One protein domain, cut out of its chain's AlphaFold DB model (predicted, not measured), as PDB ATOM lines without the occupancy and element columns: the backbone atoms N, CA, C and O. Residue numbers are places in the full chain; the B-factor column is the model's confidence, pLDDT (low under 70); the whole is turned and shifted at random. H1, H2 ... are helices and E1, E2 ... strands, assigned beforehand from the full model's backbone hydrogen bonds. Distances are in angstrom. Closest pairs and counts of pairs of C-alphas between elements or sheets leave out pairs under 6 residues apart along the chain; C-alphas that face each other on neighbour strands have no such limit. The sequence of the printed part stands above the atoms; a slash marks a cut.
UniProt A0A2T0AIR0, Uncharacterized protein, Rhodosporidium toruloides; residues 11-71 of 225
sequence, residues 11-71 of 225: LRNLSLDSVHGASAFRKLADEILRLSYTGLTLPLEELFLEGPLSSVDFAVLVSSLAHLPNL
ATOM      1  N   LEU A  11      41.893 -18.459  -5.892       85.31
ATOM      2  CA  LEU A  11      42.746 -19.580  -5.515       85.31
ATOM      3  C   LEU A  11      44.226 -19.193  -5.643       85.31
ATOM      4  O   LEU A  11      44.770 -19.146  -6.744       85.31
ATOM      5  N   ARG A  12      44.856 -18.880  -4.509       88.00
ATOM      6  CA  ARG A  12      46.294 -18.583  -4.423       88.00
ATOM      7  C   ARG A  12      47.121 -19.832  -4.160       88.00
ATOM      8  O   ARG A  12      48.207 -19.956  -4.707       88.00
ATOM      9  N   ASN A  13      46.585 -20.775  -3.394       89.62
ATOM     10  CA  ASN A  13      47.335 -21.938  -2.941       89.62
ATOM     11  C   ASN A  13      46.601 -23.200  -3.377       89.62
ATOM     12  O   ASN A  13      45.413 -23.358  -3.086       89.62
ATOM     13  N   LEU A  14      47.308 -24.092  -4.065       88.88
ATOM     14  CA  LEU A  14      46.811 -25.412  -4.425       88.88
ATOM     15  C   LEU A  14      47.789 -26.468  -3.921       88.88
ATOM     16  O   LEU A  14      48.941 -26.513  -4.348       88.88
ATOM     17  N   SER A  15      47.297 -27.319  -3.028       88.00
ATOM     18  CA  SER A  15      48.006 -28.486  -2.521       88.00
ATOM     19  C   SER A  15      47.276 -29.740  -2.981       88.00
ATOM     20  O   SER A  15      46.071 -29.875  -2.755       88.00
ATOM     21  N   LEU A  16      47.997 -30.618  -3.672       86.44
ATOM     22  CA  LEU A  16      47.544 -31.941  -4.074       86.44
ATOM     23  C   LEU A  16      48.496 -32.974  -3.472       86.44
ATOM     24  O   LEU A  16      49.487 -33.351  -4.093       86.44
ATOM     25  N   ASP A  17      48.163 -33.375  -2.254       82.62
ATOM     26  CA  ASP A  17      48.899 -34.323  -1.421       82.62
ATOM     27  C   ASP A  17      48.457 -35.767  -1.691       82.62
ATOM     28  O   ASP A  17      47.265 -36.027  -1.905       82.62
ATOM     29  N   SER A  18      49.422 -36.694  -1.687       79.81
ATOM     30  CA  SER A  18      49.197 -38.141  -1.724       79.81
ATOM     31  C   SER A  18      48.271 -38.583  -2.864       79.81
ATOM     32  O   SER A  18      47.409 -39.460  -2.727       79.81
ATOM     33  N   VAL A  19      48.411 -37.960  -4.036       82.94
ATOM     34  CA  VAL A  19      47.513 -38.212  -5.160       82.94
ATOM     35  C   VAL A  19      47.896 -39.502  -5.864       82.94
ATOM     36  O   VAL A  19      48.807 -39.544  -6.677       82.94
ATOM     37  N   HIS A  20      47.117 -40.558  -5.651       79.44
ATOM     38  CA  HIS A  20      47.335 -41.845  -6.325       79.44
ATOM     39  C   HIS A  20      46.853 -41.880  -7.789       79.44
ATOM     40  O   HIS A  20      47.115 -42.831  -8.528       79.44
ATOM     41  N   GLY A  21      46.104 -40.865  -8.228       74.62
ATOM     42  CA  GLY A  21      45.547 -40.803  -9.574       74.62
ATOM     43  C   GLY A  21      46.565 -40.312 -10.602       74.62
ATOM     44  O   GLY A  21      46.742 -39.106 -10.741       74.62
ATOM     45  N   ALA A  22      47.111 -41.217 -11.420       69.25
ATOM     46  CA  ALA A  22      48.124 -40.908 -12.446       69.25
ATOM     47  C   ALA A  22      47.741 -39.789 -13.447       69.25
ATOM     48  O   ALA A  22      48.607 -39.215 -14.096       69.25
ATOM     49  N   SER A  23      46.447 -39.462 -13.586       83.25
ATOM     50  CA  SER A  23      45.960 -38.406 -14.492       83.25
ATOM     51  C   SER A  23      45.690 -37.057 -13.820       83.25
ATOM     52  O   SER A  23      45.340 -36.104 -14.513       83.25
ATOM     53  N   ALA A  24      45.798 -36.945 -12.494       86.81
ATOM     54  CA  ALA A  24      45.399 -35.736 -11.777       86.81
ATOM     55  C   ALA A  24      46.263 -34.527 -12.157       86.81
ATOM     56  O   ALA A  24      45.728 -33.485 -12.535       86.81
ATOM     57  N   PHE A  25      47.589 -34.684 -12.154       89.69
ATOM     58  CA  PHE A  25      48.501 -33.603 -12.537       89.69
ATOM     59  C   PHE A  25      48.434 -33.297 -14.027       89.69
ATOM     60  O   PHE A  25      48.543 -32.137 -14.417       89.69
ATOM     61  N   ARG A  26      48.149 -34.307 -14.859       91.12
ATOM     62  CA  ARG A  26      47.881 -34.083 -16.280       91.12
ATOM     63  C   ARG A  26      46.646 -33.206 -16.487       91.12
ATOM     64  O   ARG A  26      46.712 -32.220 -17.212       91.12
ATOM     65  N   LYS A  27      45.540 -33.523 -15.811       91.81
ATOM     66  CA  LYS A  27      44.303 -32.726 -15.864       91.81
ATOM     67  C   LYS A  27      44.516 -31.310 -15.339       91.81
ATOM     68  O   LYS A  27      43.976 -30.376 -15.918       91.81
ATOM     69  N   LEU A  28      45.304 -31.147 -14.275       92.00
ATOM     70  CA  LEU A  28      45.686 -29.828 -13.773       92.00
ATOM     71  C   LEU A  28      46.453 -29.033 -14.839       92.00
ATOM     72  O   LEU A  28      46.093 -27.892 -15.114       92.00
ATOM     73  N   ALA A  29      47.462 -29.642 -15.464       94.38
ATOM     74  CA  ALA A  29      48.251 -29.010 -16.518       94.38
ATOM     75  C   ALA A  29      47.387 -28.616 -17.728       94.38
ATOM     76  O   ALA A  29      47.466 -27.484 -18.207       94.38
ATOM     77  N   ASP A  30      46.518 -29.520 -18.188       94.56
ATOM     78  CA  ASP A  30      45.586 -29.256 -19.287       94.56
ATOM     79  C   ASP A  30      44.612 -28.120 -18.939       94.56
ATOM     80  O   ASP A  30      44.310 -27.284 -19.790       94.56
ATOM     81  N   GLU A  31      44.149 -28.040 -17.690       91.50
ATOM     82  CA  GLU A  31      43.246 -26.980 -17.242       91.50
ATOM     83  C   GLU A  31      43.951 -25.619 -17.138       91.50
ATOM     84  O   GLU A  31      43.384 -24.610 -17.566       91.50
ATOM     85  N   ILE A  32      45.201 -25.579 -16.658       93.38
ATOM     86  CA  ILE A  32      46.044 -24.373 -16.678       93.38
ATOM     87  C   ILE A  32      46.193 -23.862 -18.118       93.38
ATOM     88  O   ILE A  32      45.945 -22.684 -18.396       93.38
ATOM     89  N   LEU A  33      46.538 -24.756 -19.050       94.12
ATOM     90  CA  LEU A  33      46.687 -24.428 -20.467       94.12
ATOM     91  C   LEU A  33      45.365 -23.936 -21.066       94.12
ATOM     92  O   LEU A  33      45.325 -22.868 -21.681       94.12
ATOM     93  N   ARG A  34      44.264 -24.660 -20.837       93.94
ATOM     94  CA  ARG A  34      42.926 -24.307 -21.327       93.94
ATOM     95  C   ARG A  34      42.503 -22.918 -20.860       93.94
ATOM     96  O   ARG A  34      42.033 -22.131 -21.679       93.94
ATOM     97  N   LEU A  35      42.667 -22.607 -19.571       89.94
ATOM     98  CA  LEU A  35      42.333 -21.291 -19.022       89.94
ATOM     99  C   LEU A  35      43.166 -20.192 -19.687       89.94
ATOM    100  O   LEU A  35      42.594 -19.195 -20.138       89.94
ATOM    101  N   SER A  36      44.469 -20.428 -19.864       90.00
ATOM    102  CA  SER A  36      45.367 -19.464 -20.508       90.00
ATOM    103  C   SER A  36      44.927 -19.107 -21.934       90.00
ATOM    104  O   SER A  36      44.915 -17.931 -22.298       90.00
ATOM    105  N   TYR A  37      44.450 -20.085 -22.715       90.38
ATOM    106  CA  TYR A  37      43.937 -19.852 -24.071       90.38
ATOM    107  C   TYR A  37      42.619 -19.073 -24.101       90.38
ATOM    108  O   TYR A  37      42.292 -18.462 -25.115       90.38
ATOM    109  N   THR A  38      41.870 -19.053 -22.996       89.12
ATOM    110  CA  THR A  38      40.666 -18.217 -22.850       89.12
ATOM    111  C   THR A  38      40.965 -16.799 -22.354       89.12
ATOM    112  O   THR A  38      40.038 -16.018 -22.154       89.12
ATOM    113  N   GLY A  39      42.243 -16.454 -22.152       84.94
ATOM    114  CA  GLY A  39      42.671 -15.168 -21.591       84.94
ATOM    115  C   GLY A  39      42.517 -15.071 -20.070       84.94
ATOM    116  O   GLY A  39      42.706 -13.996 -19.506       84.94
ATOM    117  N   LEU A  40      42.184 -16.178 -19.401       85.38
ATOM    118  CA  LEU A  40      42.104 -16.270 -17.948       85.38
ATOM    119  C   LEU A  40      43.399 -16.866 -17.401       85.38
ATOM    120  O   LEU A  40      43.914 -17.849 -17.925       85.38
ATOM    121  N   THR A  41      43.910 -16.310 -16.310       84.88
ATOM    122  CA  THR A  41      45.063 -16.866 -15.598       84.88
ATOM    123  C   THR A  41      44.646 -17.284 -14.199       84.88
ATOM    124  O   THR A  41      43.909 -16.572 -13.511       84.88
ATOM    125  N   LEU A  42      45.107 -18.460 -13.771       88.38
ATOM    126  CA  LEU A  42      44.976 -18.841 -12.373       88.38
ATOM    127  C   LEU A  42      45.938 -17.975 -11.556       88.38
ATOM    128  O   LEU A  42      47.125 -17.900 -11.881       88.38
ATOM    129  N   PRO A  43      45.468 -17.333 -10.482       90.00
ATOM    130  CA  PRO A  43      46.298 -16.456  -9.675       90.00
ATOM    131  C   PRO A  43      47.095 -17.245  -8.626       90.00
ATOM    132  O   PRO A  43      47.333 -16.732  -7.539       90.00
ATOM    133  N   LEU A  44      47.479 -18.484  -8.942       92.00
ATOM    134  CA  LEU A  44      48.227 -19.345  -8.036       92.00
ATOM    135  C   LEU A  44      49.577 -18.706  -7.704       92.00
ATOM    136  O   LEU A  44      50.343 -18.341  -8.594       92.00
ATOM    137  N   GLU A  45      49.841 -18.590  -6.411       94.38
ATOM    138  CA  GLU A  45      51.104 -18.181  -5.810       94.38
ATOM    139  C   GLU A  45      51.869 -19.396  -5.273       94.38
ATOM    140  O   GLU A  45      53.103 -19.394  -5.291       94.38
ATOM    141  N   GLU A  46      51.155 -20.453  -4.872       92.50
ATOM    142  CA  GLU A  46      51.730 -21.674  -4.311       92.50
ATOM    143  C   GLU A  46      51.136 -22.928  -4.953       92.50
ATOM    144  O   GLU A  46      49.912 -23.074  -5.056       92.50
ATOM    145  N   LEU A  47      52.018 -23.839  -5.363       92.62
ATOM    146  CA  LEU A  47      51.655 -25.125  -5.940       92.62
ATOM    147  C   LEU A  47      52.472 -26.248  -5.300       92.62
ATOM    148  O   LEU A  47      53.699 -26.278  -5.418       92.62
ATOM    149  N   PHE A  48      51.770 -27.183  -4.667       90.19
ATOM    150  CA  PHE A  48      52.326 -28.424  -4.145       90.19
ATOM    151  C   PHE A  48      51.688 -29.621  -4.837       90.19
ATOM    152  O   PHE A  48      50.460 -29.703  -4.922       90.19
ATOM    153  N   LEU A  49      52.532 -30.531  -5.318       89.06
ATOM    154  CA  LEU A  49      52.127 -31.731  -6.031       89.06
ATOM    155  C   LEU A  49      52.910 -32.930  -5.504       89.06
ATOM    156  O   LEU A  49      54.128 -32.989  -5.675       89.06
ATOM    157  N   GLU A  50      52.195 -33.896  -4.939       87.00
ATOM    158  CA  GLU A  50      52.737 -35.177  -4.513       87.00
ATOM    159  C   GLU A  50      51.960 -36.335  -5.126       87.00
ATOM    160  O   GLU A  50      50.757 -36.511  -4.909       87.00
ATOM    161  N   GLY A  51      52.661 -37.136  -5.918       84.56
ATOM    162  CA  GLY A  51      52.103 -38.336  -6.514       84.56
ATOM    163  C   GLY A  51      52.877 -38.786  -7.748       84.56
ATOM    164  O   GLY A  51      53.695 -38.040  -8.294       84.56
ATOM    165  N   PRO A  52      52.609 -40.005  -8.235       82.25
ATOM    166  CA  PRO A  52      53.297 -40.546  -9.389       82.25
ATOM    167  C   PRO A  52      52.884 -39.809 -10.663       82.25
ATOM    168  O   PRO A  52      51.697 -39.635 -10.954       82.25
ATOM    169  N   LEU A  53      53.877 -39.462 -11.481       83.25
ATOM    170  CA  LEU A  53      53.659 -38.884 -12.800       83.25
ATOM    171  C   LEU A  53      54.543 -39.559 -13.850       83.25
ATOM    172  O   LEU A  53      55.712 -39.860 -13.605       83.25
ATOM    173  N   SER A  54      53.981 -39.811 -15.035       86.88
ATOM    174  CA  SER A  54      54.772 -40.278 -16.174       86.88
ATOM    175  C   SER A  54      55.727 -39.172 -16.638       86.88
ATOM    176  O   SER A  54      55.442 -37.987 -16.467       86.88
ATOM    177  N   SER A  55      56.847 -39.527 -17.273       85.88
ATOM    178  CA  SER A  55      57.792 -38.531 -17.806       85.88
ATOM    179  C   SER A  55      57.144 -37.591 -18.832       85.88
ATOM    180  O   SER A  55      57.454 -36.402 -18.873       85.88
ATOM    181  N   VAL A  56      56.204 -38.111 -19.631       88.81
ATOM    182  CA  VAL A  56      55.443 -37.335 -20.620       88.81
ATOM    183  C   VAL A  56      54.528 -36.326 -19.931       88.81
ATOM    184  O   VAL A  56      54.535 -35.148 -20.285       88.81
ATOM    185  N   ASP A  57      53.764 -36.761 -18.929       90.62
ATOM    186  CA  ASP A  57      52.851 -35.873 -18.209       90.62
ATOM    187  C   ASP A  57      53.608 -34.850 -17.363       90.62
ATOM    188  O   ASP A  57      53.174 -33.705 -17.262       90.62
ATOM    189  N   PHE A  58      54.772 -35.221 -16.827       89.56
ATOM    190  CA  PHE A  58      55.655 -34.305 -16.114       89.56
ATOM    191  C   PHE A  58      56.179 -33.189 -17.021       89.56
ATOM    192  O   PHE A  58      56.133 -32.020 -16.645       89.56
ATOM    193  N   ALA A  59      56.577 -33.502 -18.257       91.19
ATOM    194  CA  ALA A  59      56.984 -32.483 -19.224       91.19
ATOM    195  C   ALA A  59      55.843 -31.506 -19.577       91.19
ATOM    196  O   ALA A  59      56.071 -30.299 -19.720       91.19
ATOM    197  N   VAL A  60      54.606 -32.008 -19.690       94.25
ATOM    198  CA  VAL A  60      53.427 -31.155 -19.907       94.25
ATOM    199  C   VAL A  60      53.119 -30.307 -18.678       94.25
ATOM    200  O   VAL A  60      52.872 -29.110 -18.824       94.25
ATOM    201  N   LEU A  61      53.204 -30.886 -17.481       94.56
ATOM    202  CA  LEU A  61      53.057 -30.157 -16.226       94.56
ATOM    203  C   LEU A  61      54.057 -29.001 -16.147       94.56
ATOM    204  O   LEU A  61      53.626 -27.861 -16.005       94.56
ATOM    205  N   VAL A  62      55.356 -29.262 -16.330       95.12
ATOM    206  CA  VAL A  62      56.408 -28.228 -16.303       95.12
ATOM    207  C   VAL A  62      56.125 -27.128 -17.327       95.12
ATOM    208  O   VAL A  62      56.195 -25.946 -16.995       95.12
ATOM    209  N   SER A  63      55.732 -27.490 -18.550       95.75
ATOM    210  CA  SER A  63      55.396 -26.510 -19.593       95.75
ATOM    211  C   SER A  63      54.190 -25.644 -19.212       95.75
ATOM    212  O   SER A  63      54.189 -24.442 -19.472       95.75
ATOM    213  N   SER A  64      53.180 -26.228 -18.561       96.56
ATOM    214  CA  SER A  64      51.980 -25.503 -18.132       96.56
ATOM    215  C   SER A  64      52.270 -24.433 -17.072       96.56
ATOM    216  O   SER A  64      51.581 -23.415 -17.039       96.56
ATOM    217  N   LEU A  65      53.329 -24.595 -16.265       97.25
ATOM    218  CA  LEU A  65      53.706 -23.627 -15.227       97.25
ATOM    219  C   LEU A  65      54.041 -22.239 -15.797       97.25
ATOM    220  O   LEU A  65      53.840 -21.243 -15.106       97.25
ATOM    221  N   ALA A  66      54.452 -22.149 -17.069       96.44
ATOM    222  CA  ALA A  66      54.676 -20.875 -17.764       96.44
ATOM    223  C   ALA A  66      53.425 -19.975 -17.813       96.44
ATOM    224  O   ALA A  66      53.528 -18.767 -18.020       96.44
ATOM    225  N   HIS A  67      52.239 -20.555 -17.612       96.25
ATOM    226  CA  HIS A  67      50.957 -19.855 -17.618       96.25
ATOM    227  C   HIS A  67      50.475 -19.461 -16.209       96.25
ATOM    228  O   HIS A  67      49.337 -19.017 -16.048       96.25
ATOM    229  N   LEU A  68      51.338 -19.591 -15.192       95.81
ATOM    230  CA  LEU A  68      51.093 -19.186 -13.806       95.81
ATOM    231  C   LEU A  68      52.011 -18.008 -13.418       95.81
ATOM    232  O   LEU A  68      52.996 -18.188 -12.699       95.81
ATOM    233  N   PRO A  69      51.712 -16.772 -13.863       93.81
ATOM    234  CA  PRO A  69      52.625 -15.632 -13.715       93.81
ATOM    235  C   PRO A  69      52.875 -15.220 -12.257       93.81
ATOM    236  O   PRO A  69      53.881 -14.582 -11.959       93.81
ATOM    237  N   ASN A  70      51.974 -15.587 -11.342       94.56
ATOM    238  CA  ASN A  70      52.081 -15.255  -9.924       94.56
ATOM    239  C   ASN A  70      52.759 -16.351  -9.092       94.56
ATOM    240  O   ASN A  70      52.954 -16.140  -7.896       94.56
ATOM    241  N   LEU A  71      53.133 -17.489  -9.695       96.19
ATOM    242  CA  LEU A  71      53.672 -18.627  -8.957       96.19
ATOM    243  C   LEU A  71      55.015 -18.268  -8.318       96.19
ATOM    244  O   LEU A  71      55.977 -17.940  -9.006       96.19
TER     245      LEU A  71
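Overview. This is residues 11 to 71 of the 225 residues of an uncharacterized protein of Rhodosporidium toruloides (UniProt A0A2T0AIR0). The chain is wound in two stacked turns, like a short piece of solenoid: in each turn a strand runs one way and a helix runs back, first E1 and H1, then E2 and H2. The two strands lie side by side along one edge of the whole, and the two helices side by side along the other. The printed part has 61 residues, with two named helices and two named strands in the order E1, H1, E2, H2; the sheet has the order E1, E2 and is parallel, and the class is mixed, helices and strands. The whole is compact, with a radius of gyration of the C-alphas of 11.1 A and spans of 30 by 21 by 13 A.

Along the chain. Begin at Leu 11 and find C-alpha 13 at (47.335, -21.938, -2.941); there strand E1 starts, residues 13 to 16, 10.1 A from first to last C-alpha. Go on to C-alpha 24 at (45.399, -35.736, -11.777), where helix H1 starts; it takes residues 24 to 37 and is 20.1 A long. Strand E2 follows with residues 46 to 50, 13.5 A long. Helix H2, residues 55 to 67, is 19.9 A long and ends at C-alpha 67, (50.957, -19.855, -17.618).

Arrangement. Look first at E1 and E2, parallel neighbours whose directions differ by 2 degrees. C-alphas 13 and 46 face each other at 4.6 A; N 14 and O 46 are within hydrogen-bond range at 3.0 A, and so are N 48 and O 14 at 2.9 A. E1, H1 and E2 form a strand-helix-strand unit, two parallel neighbour strands with a helix between them in the chain, and its crossover is right-handed. The closest C-alphas of H1 and E2 are those of Phe 25 and Leu 49, 7.7 A apart. H1 and H2 touch, and their closest C-alphas, those of Ala 29 and Leu 61, are 4.9 A apart. The two helices run the same way at a steep tilt of 35.1 degrees, only just past shallow. E1 and H2 are apart. In H1 every O i to N i+4 pair is within hydrogen-bond range; in H2 it is 7 of 9.

Size, cuts and confidence. Look at His 20 and Gly 39 for the two C-alphas farthest apart, at 31.1 A, while those of Leu 11 and Leu 71, the first and last printed, are 11.5 A apart. The printed part has no cut. The link from E2 to H2, 4 residues, is tight; those from E1 to H1, 7 residues, and from H1 to E2, 8 residues, are short. The mean pLDDT of the printed part is 89.4, and one residue, Ala 22, is under 70.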